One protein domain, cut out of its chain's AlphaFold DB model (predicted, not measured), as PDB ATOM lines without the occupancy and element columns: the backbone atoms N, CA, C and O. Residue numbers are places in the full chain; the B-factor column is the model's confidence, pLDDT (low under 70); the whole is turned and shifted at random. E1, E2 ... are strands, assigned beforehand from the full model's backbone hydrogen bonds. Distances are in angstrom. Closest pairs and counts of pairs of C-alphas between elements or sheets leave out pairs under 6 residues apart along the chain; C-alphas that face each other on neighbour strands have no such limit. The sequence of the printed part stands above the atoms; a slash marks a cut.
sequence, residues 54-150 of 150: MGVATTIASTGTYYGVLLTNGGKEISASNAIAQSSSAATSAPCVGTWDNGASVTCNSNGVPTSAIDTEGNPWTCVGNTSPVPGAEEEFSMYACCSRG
ATOM      1  N   MET A  54     198.647 240.085 313.390       83.75
ATOM      2  CA  MET A  54     199.170 239.158 314.387       83.75
ATOM      3  C   MET A  54     198.581 239.455 315.764       83.75
ATOM      4  O   MET A  54     198.208 240.589 316.059       83.75
ATOM      5  N   GLY A  55     198.514 238.443 316.614       86.19
ATOM      6  CA  GLY A  55     198.162 238.566 318.015       86.19
ATOM      7  C   GLY A  55     199.386 238.530 318.915       86.19
ATOM      8  O   GLY A  55     200.331 237.797 318.646       86.19
ATOM      9  N   VAL A  56     199.349 239.295 320.001       87.25
ATOM     10  CA  VAL A  56     200.254 239.140 321.144       87.25
ATOM     11  C   VAL A  56     199.437 238.541 322.273       87.25
ATOM     12  O   VAL A  56     198.450 239.143 322.711       87.25
ATOM     13  N   ALA A  57     199.838 237.368 322.743       85.12
ATOM     14  CA  ALA A  57     199.118 236.630 323.764       85.12
ATOM     15  C   ALA A  57     200.054 236.125 324.856       85.12
ATOM     16  O   ALA A  57     201.280 236.204 324.747       85.12
ATOM     17  N   THR A  58     199.449 235.565 325.897       83.94
ATOM     18  CA  THR A  58     200.152 234.732 326.860       83.94
ATOM     19  C   THR A  58     199.517 233.365 326.994       83.94
ATOM     20  O   THR A  58     198.294 233.282 327.024       83.94
ATOM     21  N   THR A  59     200.316 232.324 327.183       82.25
ATOM     22  CA  THR A  59     199.857 230.991 327.602       82.25
ATOM     23  C   THR A  59     200.443 230.624 328.966       82.25
ATOM     24  O   THR A  59     201.293 231.346 329.489       82.25
ATOM     25  N   ILE A  60     199.980 229.540 329.582       81.06
ATOM     26  CA  ILE A  60     200.463 229.038 330.870       81.06
ATOM     27  C   ILE A  60     200.934 227.590 330.704       81.06
ATOM     28  O   ILE A  60     200.180 226.739 330.240       81.06
ATOM     29  N   ALA A  61     202.175 227.277 331.090       75.88
ATOM     30  CA  ALA A  61     202.600 225.877 331.145       75.88
ATOM     31  C   ALA A  61     201.999 225.179 332.363       75.88
ATOM     32  O   ALA A  61     201.659 225.798 333.372       75.88
ATOM     33  N   SER A  62     201.997 223.848 332.318       70.00
ATOM     34  CA  SER A  62     201.593 222.964 333.418       70.00
ATOM     35  C   SER A  62     202.310 223.235 334.751       70.00
ATOM     36  O   SER A  62     201.823 222.828 335.803       70.00
ATOM     37  N   THR A  63     203.441 223.947 334.734       72.38
ATOM     38  CA  THR A  63     204.209 224.369 335.915       72.38
ATOM     39  C   THR A  63     203.753 225.703 336.527       72.38
ATOM     40  O   THR A  63     204.338 226.133 337.519       72.38
ATOM     41  N   GLY A  64     202.742 226.376 335.961       75.19
ATOM     42  CA  GLY A  64     202.263 227.691 336.413       75.19
ATOM     43  C   GLY A  64     203.087 228.882 335.906       75.19
ATOM     44  O   GLY A  64     202.838 230.020 336.298       75.19
ATOM     45  N   THR A  65     204.070 228.630 335.040       80.44
ATOM     46  CA  THR A  65     204.847 229.666 334.349       80.44
ATOM     47  C   THR A  65     204.030 230.237 333.195       80.44
ATOM     48  O   THR A  65     203.428 229.475 332.441       80.44
ATOM     49  N   TYR A  66     204.035 231.559 333.028       82.56
ATOM     50  CA  TYR A  66     203.388 232.224 331.900       82.56
ATOM     51  C   TYR A  66     204.372 232.429 330.757       82.56
ATOM     52  O   TYR A  66     205.540 232.740 330.993       82.56
ATOM     53  N   TYR A  67     203.883 232.301 329.528       81.31
ATOM     54  CA  TYR A  67     204.670 232.480 328.322       81.31
ATOM     55  C   TYR A  67     204.091 233.581 327.461       81.31
ATOM     56  O   TYR A  67     202.898 233.534 327.194       81.31
ATOM     57  N   GLY A  68     204.893 234.543 327.013       83.06
ATOM     58  CA  GLY A  68     204.510 235.404 325.893       83.06
ATOM     59  C   GLY A  68     204.560 234.610 324.589       83.06
ATOM     60  O   GLY A  68     205.482 233.815 324.424       83.06
ATOM     61  N   VAL A  69     203.578 234.804 323.702       83.25
ATOM     62  CA  VAL A  69     203.512 234.168 322.374       83.25
ATOM     63  C   VAL A  69     202.965 235.135 321.323       83.25
ATOM     64  O   VAL A  69     202.146 236.011 321.623       83.25
ATOM     65  N   LEU A  70     203.409 234.971 320.074       83.19
ATOM     66  CA  LEU A  70     202.836 235.657 318.916       83.19
ATOM     67  C   LEU A  70     201.933 234.694 318.143       83.19
ATOM     68  O   LEU A  70     202.345 233.574 317.845       83.19
ATOM     69  N   LEU A  71     200.728 235.133 317.780       80.06
ATOM     70  CA  LEU A  71     199.719 234.340 317.065       80.06
ATOM     71  C   LEU A  71     199.440 234.917 315.665       80.06
ATOM     72  O   LEU A  71     199.433 236.130 315.479       80.06
ATOM     73  N   THR A  72     199.176 234.084 314.662       73.88
ATOM     74  CA  THR A  72     198.556 234.507 313.401       73.88
ATOM     75  C   THR A  72     197.058 234.722 313.604       73.88
ATOM     76  O   THR A  72     196.457 234.223 314.559       73.88
ATOM     77  N   ASN A  73     196.408 235.399 312.654       63.94
ATOM     78  CA  ASN A  73     194.950 235.349 312.563       63.94
ATOM     79  C   ASN A  73     194.475 233.877 312.485       63.94
ATOM     80  O   ASN A  73     194.990 233.122 311.662       63.94
ATOM     81  N   GLY A  74     193.551 233.485 313.369       59.88
ATOM     82  CA  GLY A  74     193.113 232.095 313.591       59.88
ATOM     83  C   GLY A  74     193.593 231.477 314.912       59.88
ATOM     84  O   GLY A  74     193.189 230.379 315.264       59.88
ATOM     85  N   GLY A  75     194.441 232.175 315.679       62.28
ATOM     86  CA  GLY A  75     194.889 231.695 316.996       62.28
ATOM     87  C   GLY A  75     196.008 230.655 316.936       62.28
ATOM     88  O   GLY A  75     196.426 230.137 317.965       62.28
ATOM     89  N   LYS A  76     196.542 230.380 315.745       64.88
ATOM     90  CA  LYS A  76     197.748 229.575 315.573       64.88
ATOM     91  C   LYS A  76     198.959 230.405 315.982       64.88
ATOM     92  O   LYS A  76     199.113 231.513 315.485       64.88
ATOM     93  N   GLU A  77     199.837 229.899 316.837       69.56
ATOM     94  CA  GLU A  77     201.134 230.544 317.080       69.56
ATOM     95  C   GLU A  77     201.857 230.755 315.745       69.56
ATOM     96  O   GLU A  77     201.825 229.867 314.896       69.56
ATOM     97  N   ILE A  78     202.447 231.931 315.506       64.88
ATOM     98  CA  ILE A  78     203.183 232.223 314.266       64.88
ATOM     99  C   ILE A  78     204.402 231.295 314.247       64.88
ATOM    100  O   ILE A  78     205.385 231.598 314.894       64.88
ATOM    101  N   SER A  79     204.495 230.130 313.604       49.81
ATOM    102  CA  SER A  79     203.656 229.277 312.738       49.81
ATOM    103  C   SER A  79     203.936 227.826 313.205       49.81
ATOM    104  O   SER A  79     204.565 227.641 314.240       49.81
ATOM    105  N   ALA A  80     203.652 226.776 312.429       38.03
ATOM    106  CA  ALA A  80     204.129 225.401 312.690       38.03
ATOM    107  C   ALA A  80     205.682 225.229 312.674       38.03
ATOM    108  O   ALA A  80     206.195 224.159 312.354       38.03
ATOM    109  N   SER A  81     206.455 226.282 312.964       39.53
ATOM    110  CA  SER A  81     207.918 226.276 313.069       39.53
ATOM    111  C   SER A  81     208.494 227.338 314.021       39.53
ATOM    112  O   SER A  81     209.603 227.133 314.493       39.53
ATOM    113  N   ASN A  82     207.787 228.440 314.320       46.03
ATOM    114  CA  ASN A  82     208.399 229.615 314.973       46.03
ATOM    115  C   ASN A  82     207.599 230.175 316.159       46.03
ATOM    116  O   ASN A  82     207.778 231.340 316.502       46.03
ATOM    117  N   ALA A  83     206.714 229.381 316.768       52.53
ATOM    118  CA  ALA A  83     206.066 229.779 318.010       52.53
ATOM    119  C   ALA A  83     207.124 230.171 319.045       52.53
ATOM    120  O   ALA A  83     207.944 229.346 319.446       52.53
ATOM    121  N   ILE A  84     207.126 231.441 319.437       60.50
ATOM    122  CA  ILE A  84     208.142 231.960 320.340       60.50
ATOM    123  C   ILE A  84     207.574 231.952 321.743       60.50
ATOM    124  O   ILE A  84     206.797 232.836 322.095       60.50
ATOM    125  N   ALA A  85     207.975 230.975 322.541       63.38
ATOM    126  CA  ALA A  85     207.634 230.932 323.952       63.38
ATOM    127  C   ALA A  85     208.611 231.809 324.752       63.38
ATOM    128  O   ALA A  85     209.827 231.677 324.613       63.38
ATOM    129  N   GLN A  86     208.102 232.689 325.616       70.06
ATOM    130  CA  GLN A  86     208.931 233.539 326.489       70.06
ATOM    131  C   GLN A  86     208.542 233.400 327.949       70.06
ATOM    132  O   GLN A  86     207.446 233.797 328.303       70.06
ATOM    133  N   SER A  87     209.414 232.899 328.822       67.69
ATOM    134  CA  SER A  87     209.041 232.630 330.215       67.69
ATOM    135  C   SER A  87     208.982 233.884 331.106       67.69
ATOM    136  O   SER A  87     209.920 234.672 331.204       67.69
ATOM    137  N   SER A  88     207.878 234.020 331.842       76.25
ATOM    138  CA  SER A  88     207.647 234.987 332.919       76.25
ATOM    139  C   SER A  88     206.900 234.307 334.069       76.25
ATOM    140  O   SER A  88     206.110 233.384 333.873       76.25
ATOM    141  N   SER A  89     207.110 234.777 335.296       78.06
ATOM    142  CA  SER A  89     206.353 234.319 336.468       78.06
ATOM    143  C   SER A  89     204.979 234.991 336.616       78.06
ATOM    144  O   SER A  89     204.203 234.589 337.480       78.06
ATOM    145  N   ALA A  90     204.653 235.990 335.784       80.44
ATOM    146  CA  ALA A  90     203.388 236.725 335.832       80.44
ATOM    147  C   ALA A  90     202.765 236.908 334.439       80.44
ATOM    148  O   ALA A  90     203.444 237.354 333.509       80.44
ATOM    149  N   ALA A  91     201.457 236.640 334.332       77.75
ATOM    150  CA  ALA A  91     200.675 236.746 333.097       77.75
ATOM    151  C   ALA A  91     200.767 238.134 332.456       77.75
ATOM    152  O   ALA A  91     201.065 238.258 331.279       77.75
ATOM    153  N   THR A  92     200.587 239.192 333.245       77.06
ATOM    154  CA  THR A  92     200.576 240.579 332.750       77.06
ATOM    155  C   THR A  92     201.930 241.047 332.225       77.06
ATOM    156  O   THR A  92     201.995 241.987 331.444       77.06
ATOM    157  N   SER A  93     203.014 240.412 332.669       81.62
ATOM    158  CA  SER A  93     204.383 240.785 332.305       81.62
ATOM    159  C   SER A  93     204.959 239.877 331.219       81.62
ATOM    160  O   SER A  93     205.874 240.284 330.511       81.62
ATOM    161  N   ALA A  94     204.400 238.673 331.044       81.88
ATOM    162  CA  ALA A  94     204.814 237.708 330.027       81.88
ATOM    163  C   ALA A  94     204.890 238.271 328.596       81.88
ATOM    164  O   ALA A  94     205.855 237.942 327.911       81.88
ATOM    165  N   PRO A  95     203.972 239.142 328.124       84.94
ATOM    166  CA  PRO A  95     204.061 239.653 326.766       84.94
ATOM    167  C   PRO A  95     205.095 240.777 326.623       84.94
ATOM    168  O   PRO A  95     205.303 241.240 325.516       84.94
ATOM    169  N   CYS A  96     205.731 241.248 327.699       85.62
ATOM    170  CA  CYS A  96     206.564 242.459 327.688       85.62
ATOM    171  C   CYS A  96     208.020 242.217 328.098       85.62
ATOM    172  O   CYS A  96     208.811 243.158 328.147       85.62
ATOM    173  N   VAL A  97     208.365 240.990 328.479       80.75
ATOM    174  CA  VAL A  97     209.649 240.663 329.102       80.75
ATOM    175  C   VAL A  97     210.412 239.686 328.221       80.75
ATOM    176  O   VAL A  97     209.831 238.766 327.654       80.75
ATOM    177  N   GLY A  98     211.731 239.868 328.170       69.31
ATOM    178  CA  GLY A  98     212.646 238.928 327.536       69.31
ATOM    179  C   GLY A  98     212.968 239.248 326.080       69.31
ATOM    180  O   GLY A  98     212.414 240.152 325.455       69.31
ATOM    181  N   THR A  99     213.944 238.507 325.570       64.38
ATOM    182  CA  THR A  99     214.345 238.508 324.166       64.38
ATOM    183  C   THR A  99     213.615 237.380 323.462       64.38
ATOM    184  O   THR A  99     213.805 236.218 323.818       64.38
ATOM    185  N   TRP A 100     212.813 237.718 322.462       78.56
ATOM    186  CA  TRP A 100     212.054 236.739 321.700       78.56
ATOM    187  C   TRP A 100     212.973 236.068 320.665       78.56
ATOM    188  O   TRP A 100     213.993 236.635 320.259       78.56
ATOM    189  N   ASP A 101     212.644 234.843 320.255       71.38
ATOM    190  CA  ASP A 101     213.415 234.096 319.261       71.38
ATOM    191  C   ASP A 101     213.597 234.898 317.966       71.38
ATOM    192  O   ASP A 101     212.728 235.657 317.531       71.38
ATOM    193  N   ASN A 102     214.759 234.721 317.335       74.12
ATOM    194  CA  ASN A 102     215.131 235.383 316.080       74.12
ATOM    195  C   ASN A 102     215.064 236.924 316.116       74.12
ATOM    196  O   ASN A 102     214.842 237.558 315.090       74.12
ATOM    197  N   GLY A 103     215.280 237.541 317.284       76.12
ATOM    198  CA  GLY A 103     215.320 239.002 317.410       76.12
ATOM    199  C   GLY A 103     213.946 239.670 317.385       76.12
ATOM    200  O   GLY A 103     213.870 240.900 317.329       76.12
ATOM    201  N   ALA A 104     212.874 238.879 317.468       82.50
ATOM    202  CA  ALA A 104     211.548 239.406 317.723       82.50
ATOM    203  C   ALA A 104     211.523 240.167 319.063       82.50
ATOM    204  O   ALA A 104     212.386 240.014 319.940       82.50
ATOM    205  N   SER A 105     210.515 241.007 319.246       87.00
ATOM    206  CA  SER A 105     210.279 241.660 320.530       87.00
ATOM    207  C   SER A 105     208.863 242.185 320.626       87.00
ATOM    208  O   SER A 105     208.212 242.447 319.619       87.00
ATOM    209  N   VAL A 106     208.395 242.389 321.849       88.88
ATOM    210  CA  VAL A 106     207.174 243.138 322.124       88.88
ATOM    211  C   VAL A 106     207.528 244.268 323.074       88.88
ATOM    212  O   VAL A 106     208.213 244.078 324.076       88.88
ATOM    213  N   THR A 107     207.068 245.464 322.735       90.94
ATOM    214  CA  THR A 107     207.173 246.647 323.580       90.94
ATOM    215  C   THR A 107     205.811 246.932 324.181       90.94
ATOM    216  O   THR A 107     204.801 246.968 323.474       90.94
ATOM    217  N   CYS A 108     205.799 247.175 325.483       90.38
ATOM    218  CA  CYS A 108     204.602 247.532 326.223       90.38
ATOM    219  C   CYS A 108     204.710 248.938 326.805       90.38
ATOM    220  O   CYS A 108     205.804 249.445 327.060       90.38
ATOM    221  N   ASN A 109     203.559 249.555 327.055       90.38
ATOM    222  CA  ASN A 109     203.491 250.795 327.818       90.38
ATOM    223  C   ASN A 109     203.695 250.550 329.328       90.38
ATOM    224  O   ASN A 109     203.838 249.417 329.789       90.38
ATOM    225  N   SER A 110     203.650 251.625 330.119       87.44
ATOM    226  CA  SER A 110     203.807 251.586 331.581       87.44
ATOM    227  C   SER A 110     202.786 250.708 332.314       87.44
ATOM    228  O   SER A 110     203.018 250.347 333.463       87.44
ATOM    229  N   ASN A 111     201.664 250.376 331.671       86.12
ATOM    230  CA  ASN A 111     200.604 249.544 332.236       86.12
ATOM    231  C   ASN A 111     200.750 248.062 331.847       86.12
ATOM    232  O   ASN A 111     199.853 247.277 332.138       86.12
ATOM    233  N   GLY A 112     201.834 247.676 331.162       84.38
ATOM    234  CA  GLY A 112     202.042 246.305 330.685       84.38
ATOM    235  C   GLY A 112     201.192 245.939 329.465       84.38
ATOM    236  O   GLY A 112     201.018 244.764 329.165       84.38
ATOM    237  N   VAL A 113     200.649 246.933 328.755       89.19
ATOM    238  CA  VAL A 113     199.833 246.706 327.554       89.19
ATOM    239  C   VAL A 113     200.719 246.802 326.309       89.19
ATOM    240  O   VAL A 113     201.404 247.822 326.164       89.19
ATOM    241  N   PRO A 114     200.708 245.809 325.397       90.69
ATOM    242  CA  PRO A 114     201.515 245.856 324.179       90.69
ATOM    243  C   PRO A 114     201.146 247.038 323.274       90.69
ATOM    244  O   PRO A 114     199.971 247.277 322.995       90.69
ATOM    245  N   THR A 115     202.157 247.756 322.788       93.25
ATOM    246  CA  THR A 115     202.011 248.919 321.890       93.25
ATOM    247  C   THR A 115     202.700 248.726 320.546       93.25
ATOM    248  O   THR A 115     202.275 249.294 319.543       93.25
ATOM    249  N   SER A 116     203.745 247.906 320.496       92.31
ATOM    250  CA  SER A 116     204.424 247.548 319.253       92.31
ATOM    251  C   SER A 116     205.109 246.199 319.386       92.31
ATOM    252  O   SER A 116     205.386 245.739 320.494       92.31
ATOM    253  N   ALA A 117     205.406 245.580 318.252       88.56
ATOM    254  CA  ALA A 117     206.158 244.341 318.196       88.56
ATOM    255  C   ALA A 117     207.083 244.318 316.978       88.56
ATOM    256  O   ALA A 117     206.884 245.055 316.015       88.56
ATOM    257  N   ILE A 118     208.093 243.464 317.032       86.88
ATOM    258  CA  ILE A 118     208.958 243.101 315.917       86.88
ATOM    259  C   ILE A 118     208.820 241.590 315.757       86.88
ATOM    260  O   ILE A 118     208.933 240.867 316.749       86.88
ATOM    261  N   ASP A 119     208.533 241.119 314.546       83.25
ATOM    262  CA  ASP A 119     208.454 239.681 314.267       83.25
ATOM    263  C   ASP A 119     209.841 239.055 314.035       83.25
ATOM    264  O   ASP A 119     210.871 239.729 314.052       83.25
ATOM    265  N   THR A 120     209.881 237.742 313.802       79.06
ATOM    266  CA  THR A 120     211.129 236.999 313.547       79.06
ATOM    267  C   THR A 120     211.835 237.383 312.249       79.06
ATOM    268  O   THR A 120     212.978 236.994 312.037       79.06
ATOM    269  N   GLU A 121     211.148 238.075 311.342       82.44
ATOM    270  CA  GLU A 121     211.713 238.580 310.088       82.44
ATOM    271  C   GLU A 121     212.236 240.018 310.250       82.44
ATOM    272  O   GLU A 121     212.761 240.600 309.301       82.44
ATOM    273  N   GLY A 122     212.108 240.601 311.447       83.31
ATOM    274  CA  GLY A 122     212.483 241.979 311.730       83.31
ATOM    275  C   GLY A 122     211.454 243.005 311.254       83.31
ATOM    276  O   GLY A 122     211.754 244.201 311.253       83.31
ATOM    277  N   ASN A 123     210.247 242.587 310.851       86.25
ATOM    278  CA  ASN A 123     209.223 243.539 310.442       86.25
ATOM    279  C   ASN A 123     208.603 244.210 311.675       86.25
ATOM    280  O   ASN A 123     208.246 243.516 312.632       86.25
ATOM    281  N   PRO A 124     208.413 245.540 311.652       89.88
ATOM    282  CA  PRO A 124     207.737 246.255 312.720       89.88
ATOM    283  C   PRO A 124     206.213 246.131 312.610       89.88
ATOM    284  O   PRO A 124     205.621 246.215 311.531       89.88
ATOM    285  N   TRP A 125     205.573 246.009 313.765       90.25
ATOM    286  CA  TRP A 125     204.129 245.920 313.925       90.25
ATOM    287  C   TRP A 125     203.652 246.944 314.952       90.25
ATOM    288  O   TRP A 125     204.231 247.093 316.030       90.25
ATOM    289  N   THR A 126     202.557 247.630 314.631       93.81
ATOM    290  CA  THR A 126     201.868 248.530 315.563       93.81
ATOM    291  C   THR A 126     200.750 247.762 316.244       93.81
ATOM    292  O   THR A 126     199.916 247.175 315.555       93.81
ATOM    293  N   CYS A 127     200.720 247.759 317.575       91.38
ATOM    294  CA  CYS A 127     199.768 246.974 318.353       91.38
ATOM    295  C   CYS A 127     198.693 247.854 318.989       91.38
ATOM    296  O   CYS A 127     198.978 248.898 319.573       91.38
ATOM    297  N   VAL A 128     197.453 247.376 318.930       90.56
ATOM    298  CA  VAL A 128     196.342 247.882 319.733       90.56
ATOM    299  C   VAL A 128     196.124 246.890 320.866       90.56
ATOM    300  O   VAL A 128     195.525 245.827 320.677       90.56
ATOM    301  N   GLY A 129     196.700 247.210 322.021       84.50
ATOM    302  CA  GLY A 129     196.612 246.377 323.208       84.50
ATOM    303  C   GLY A 129     195.378 246.649 324.061       84.50
ATOM    304  O   GLY A 129     194.835 247.752 324.094       84.50
ATOM    305  N   ASN A 130     194.967 245.618 324.786       82.31
ATOM    306  CA  ASN A 130     193.867 245.607 325.725       82.31
ATOM    307  C   ASN A 130     194.423 245.605 327.152       82.31
ATOM    308  O   ASN A 130     195.355 244.874 327.476       82.31
ATOM    309  N   THR A 131     193.810 246.393 328.035       77.62
ATOM    310  CA  THR A 131     194.110 246.372 329.478       77.62
ATOM    311  C   THR A 131     193.574 245.123 330.169       77.62
ATOM    312  O   THR A 131     193.993 244.792 331.274       77.62
ATOM    313  N   SER A 132     192.618 244.448 329.533       78.12
ATOM    314  CA  SER A 132     192.022 243.208 330.009       78.12
ATOM    315  C   SER A 132     192.188 242.164 328.913       78.12
ATOM    316  O   SER A 132     191.642 242.362 327.823       78.12
ATOM    317  N   PRO A 133     192.967 241.099 329.156       77.25
ATOM    318  CA  PRO A 133     193.198 240.092 328.142       77.25
ATOM    319  C   PRO A 133     191.897 239.381 327.776       77.25
ATOM    320  O   PRO A 133     191.057 239.098 328.633       77.25
ATOM    321  N   VAL A 134     191.738 239.099 326.488       78.06
ATOM    322  CA  VAL A 134     190.592 238.363 325.954       78.06
ATOM    323  C   VAL A 134     190.970 236.881 325.905       78.06
ATOM    324  O   VAL A 134     192.023 236.568 325.351       78.06
ATOM    325  N   PRO A 135     190.174 235.956 326.465       70.06
ATOM    326  CA  PRO A 135     190.454 234.532 326.321       70.06
ATOM    327  C   PRO A 135     190.455 234.152 324.834       70.06
ATOM    328  O   PRO A 135     189.541 234.503 324.086       70.06
ATOM    329  N   GLY A 136     191.533 233.501 324.403       63.06
ATOM    330  CA  GLY A 136     191.726 233.006 323.047       63.06
ATOM    331  C   GLY A 136     191.196 231.589 322.857       63.06
ATOM    332  O   GLY A 136     190.505 231.056 323.724       63.06
ATOM    333  N   ALA A 137     191.491 230.997 321.695       53.09
ATOM    334  CA  ALA A 137     190.999 229.671 321.332       53.09
ATOM    335  C   ALA A 137     191.256 228.635 322.444       53.09
ATOM    336  O   ALA A 137     192.350 228.573 322.998       53.09
ATOM    337  N   GLU A 138     190.200 227.891 322.791       53.28
ATOM    338  CA  GLU A 138     190.178 226.809 323.792       53.28
ATOM    339  C   GLU A 138     190.724 227.150 325.198       53.28
ATOM    340  O   GLU A 138     191.142 226.256 325.924       53.28
ATOM    341  N   GLU A 139     190.692 228.424 325.616       57.81
ATOM    342  CA  GLU A 139     191.220 228.895 326.920       57.81
ATOM    343  C   GLU A 139     192.741 228.710 327.109       57.81
ATOM    344  O   GLU A 139     193.278 228.993 328.181       57.81
ATOM    345  N   GLU A 140     193.464 228.302 326.065       70.31
ATOM    346  CA  GLU A 140     194.904 228.020 326.123       70.31
ATOM    347  C   GLU A 140     195.756 229.300 326.074       70.31
ATOM    348  O   GLU A 140     196.891 229.346 326.559       70.31
ATOM    349  N   PHE A 141     195.178 230.381 325.545       77.44
ATOM    350  CA  PHE A 141     195.832 231.675 325.388       77.44
ATOM    351  C   PHE A 141     194.984 232.811 325.960       77.44
ATOM    352  O   PHE A 141     193.758 232.806 325.907       77.44
ATOM    353  N   SER A 142     195.652 233.842 326.461       83.81
ATOM    354  CA  SER A 142     195.080 235.121 326.874       83.81
ATOM    355  C   SER A 142     195.622 236.208 325.958       83.81
ATOM    356  O   SER A 142     196.809 236.514 325.988       83.81
ATOM    357  N   MET A 143     194.771 236.767 325.108       84.75
ATOM    358  CA  MET A 143     195.144 237.739 324.088       84.75
ATOM    359  C   MET A 143     195.212 239.155 324.645       84.75
ATOM    360  O   MET A 143     194.221 239.689 325.140       84.75
ATOM    361  N   TYR A 144     196.377 239.784 324.506       87.56
ATOM    362  CA  TYR A 144     196.654 241.128 325.011       87.56
ATOM    363  C   TYR A 144     196.642 242.191 323.926       87.56
ATOM    364  O   TYR A 144     196.370 243.338 324.248       87.56
ATOM    365  N   ALA A 145     196.926 241.869 322.664       89.56
ATOM    366  CA  ALA A 145     196.870 242.856 321.590       89.56
ATOM    367  C   ALA A 145     196.684 242.223 320.217       89.56
ATOM    368  O   ALA A 145     197.116 241.096 319.988       89.56
ATOM    369  N   CYS A 146     196.125 242.998 319.292       89.00
ATOM    370  CA  CYS A 146     196.223 242.729 317.863       89.00
ATOM    371  C   CYS A 146     197.136 243.769 317.225       89.00
ATOM    372  O   CYS A 146     197.002 244.963 317.496       89.00
ATOM    373  N   CYS A 147     198.054 243.323 316.376       88.44
ATOM    374  CA  CYS A 147     199.028 244.175 315.722       88.44
ATOM    375  C   CYS A 147     198.897 244.110 314.203       88.44
ATOM    376  O   CYS A 147     198.689 243.047 313.619       88.44
ATOM    377  N   SER A 148     199.042 245.262 313.560       89.69
ATOM    378  CA  SER A 148     199.047 245.428 312.106       89.69
ATOM    379  C   SER A 148     200.414 245.895 311.624       89.69
ATOM    380  O   SER A 148     201.105 246.624 312.342       89.69
ATOM    381  N   ARG A 149     200.790 245.508 310.399       84.25
ATOM    382  CA  ARG A 149     201.968 246.077 309.736       84.25
ATOM    383  C   ARG A 149     201.794 247.591 309.615       84.25
ATOM    384  O   ARG A 149     200.729 248.047 309.189       84.25
ATOM    385  N   GLY A 150     202.807 248.319 310.080       62.81
ATOM    386  CA  GLY A 150     202.936 249.767 309.895       62.81
ATOM    387  C   GLY A 150     203.458 250.119 308.512       62.81
ATOM    388  O   GLY A 150     204.060 249.230 307.867       62.81
TER     389      GLY A 150
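AT A GLANCE: This is residues 54 to 150 of the 150 residues of an uncharacterized protein of Phanerochaete carnosa (strain HHB-10118-sp) (UniProt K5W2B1). A single antiparallel sheet of seven strands folds back on itself like part of a barrel, with E3, E2, E1 and E7 in one leaf facing E5 and E4 in the other, and the long bent strand E6 as the hinge. It is not closed: the edge strands E3 and E4 stay apart, and the long link of residues 89 to 104 joins them. The printed part has 97 residues, with no named helix and the strands E1 to E7 along the chain; across the sheet the order is E3, E2, E1, E7, E6, E5, E4. The class is all strand, though under half of the residues, 47 of the 97, are in named elements. The whole is compact, with a radius of gyration of the C-alphas of 11.7 A, a rounded outline and spans of 34 by 31 by 24 A.

HOW THE PARTS SIT: Start at residues 54 to 60, strand E1, an inner strand of the strongly twisted sheet. After it come residues 66 to 72, E2, antiparallel to E1 in a hairpin at 151 degrees; look for N 57 and O 69, 2.9 A apart, within hydrogen-bond range. Residues 86 to 88 are E3, an edge strand, antiparallel to E2 in a hairpin, with N 88 and O 66 at 2.8 A. E1, E2 and E3 are a meander, each strand the antiparallel neighbour of the one before. Residues 105 to 108, E4, are the other edge strand, apart from E3. E4 is also apart from E1, but only just: their closest C-alphas are 8.1 A apart. Residues 114 to 118, E5, form a hairpin with E4 at 163 degrees, where N 107 and O 116 are 2.8 A apart. Residues 124 to 135, E6, form a hairpin with E5, with N 125 and O 117 at 2.8 A. Look at residue 132, where E6 bends by 96 degrees. Residues 141 to 149, E7, bend by 65 degrees at residue 144 and form a hairpin with E6; there N 128 and O 146 are 2.8 A apart. E4, E5, E6 and E7 are a second meander. E7 is also the antiparallel neighbour of E1, at 160 degrees, with N 58 and O 142 at 2.8 A. Between the leaves of this folded sheet, one sheet bent back on itself, the closest C-alphas of E5 and E7 are those of Pro 114 and Ala 145, 6.1 A apart.

IN THESE COORDINATES: Find C-alpha 54 at (199.170, 239.158, 314.387), where E1 begins; from there it runs 19.4 A to C-alpha 60. E2 runs back over 19.3 A from C-alpha 66 at (203.388, 232.224, 331.900) to C-alpha 72. The three residues of E3 span 6.7 A, the four of E4 10.0 A and the five of E5 11.5 A. E6, the longest strand by residues with 12, measures 24.9 A from first to last C-alpha. E7 measures 22.1 A and ends at C-alpha 149, at (201.968, 246.077, 309.736).

THE WHOLE: The two C-alphas farthest apart are those of Thr 63 and Gly 150, at 36.4 A. The printed part runs from residue 54 to residue 150, the chain's last, and has no cut. Two links are long, the 13 residues from E2 to E3 and the 16 from E3 to E4; the other four are tight. The mean pLDDT of the printed part is 77.6. Look for values under 70 at residues 73 to 85, 87, 98 to 99, 136 to 139 and 150.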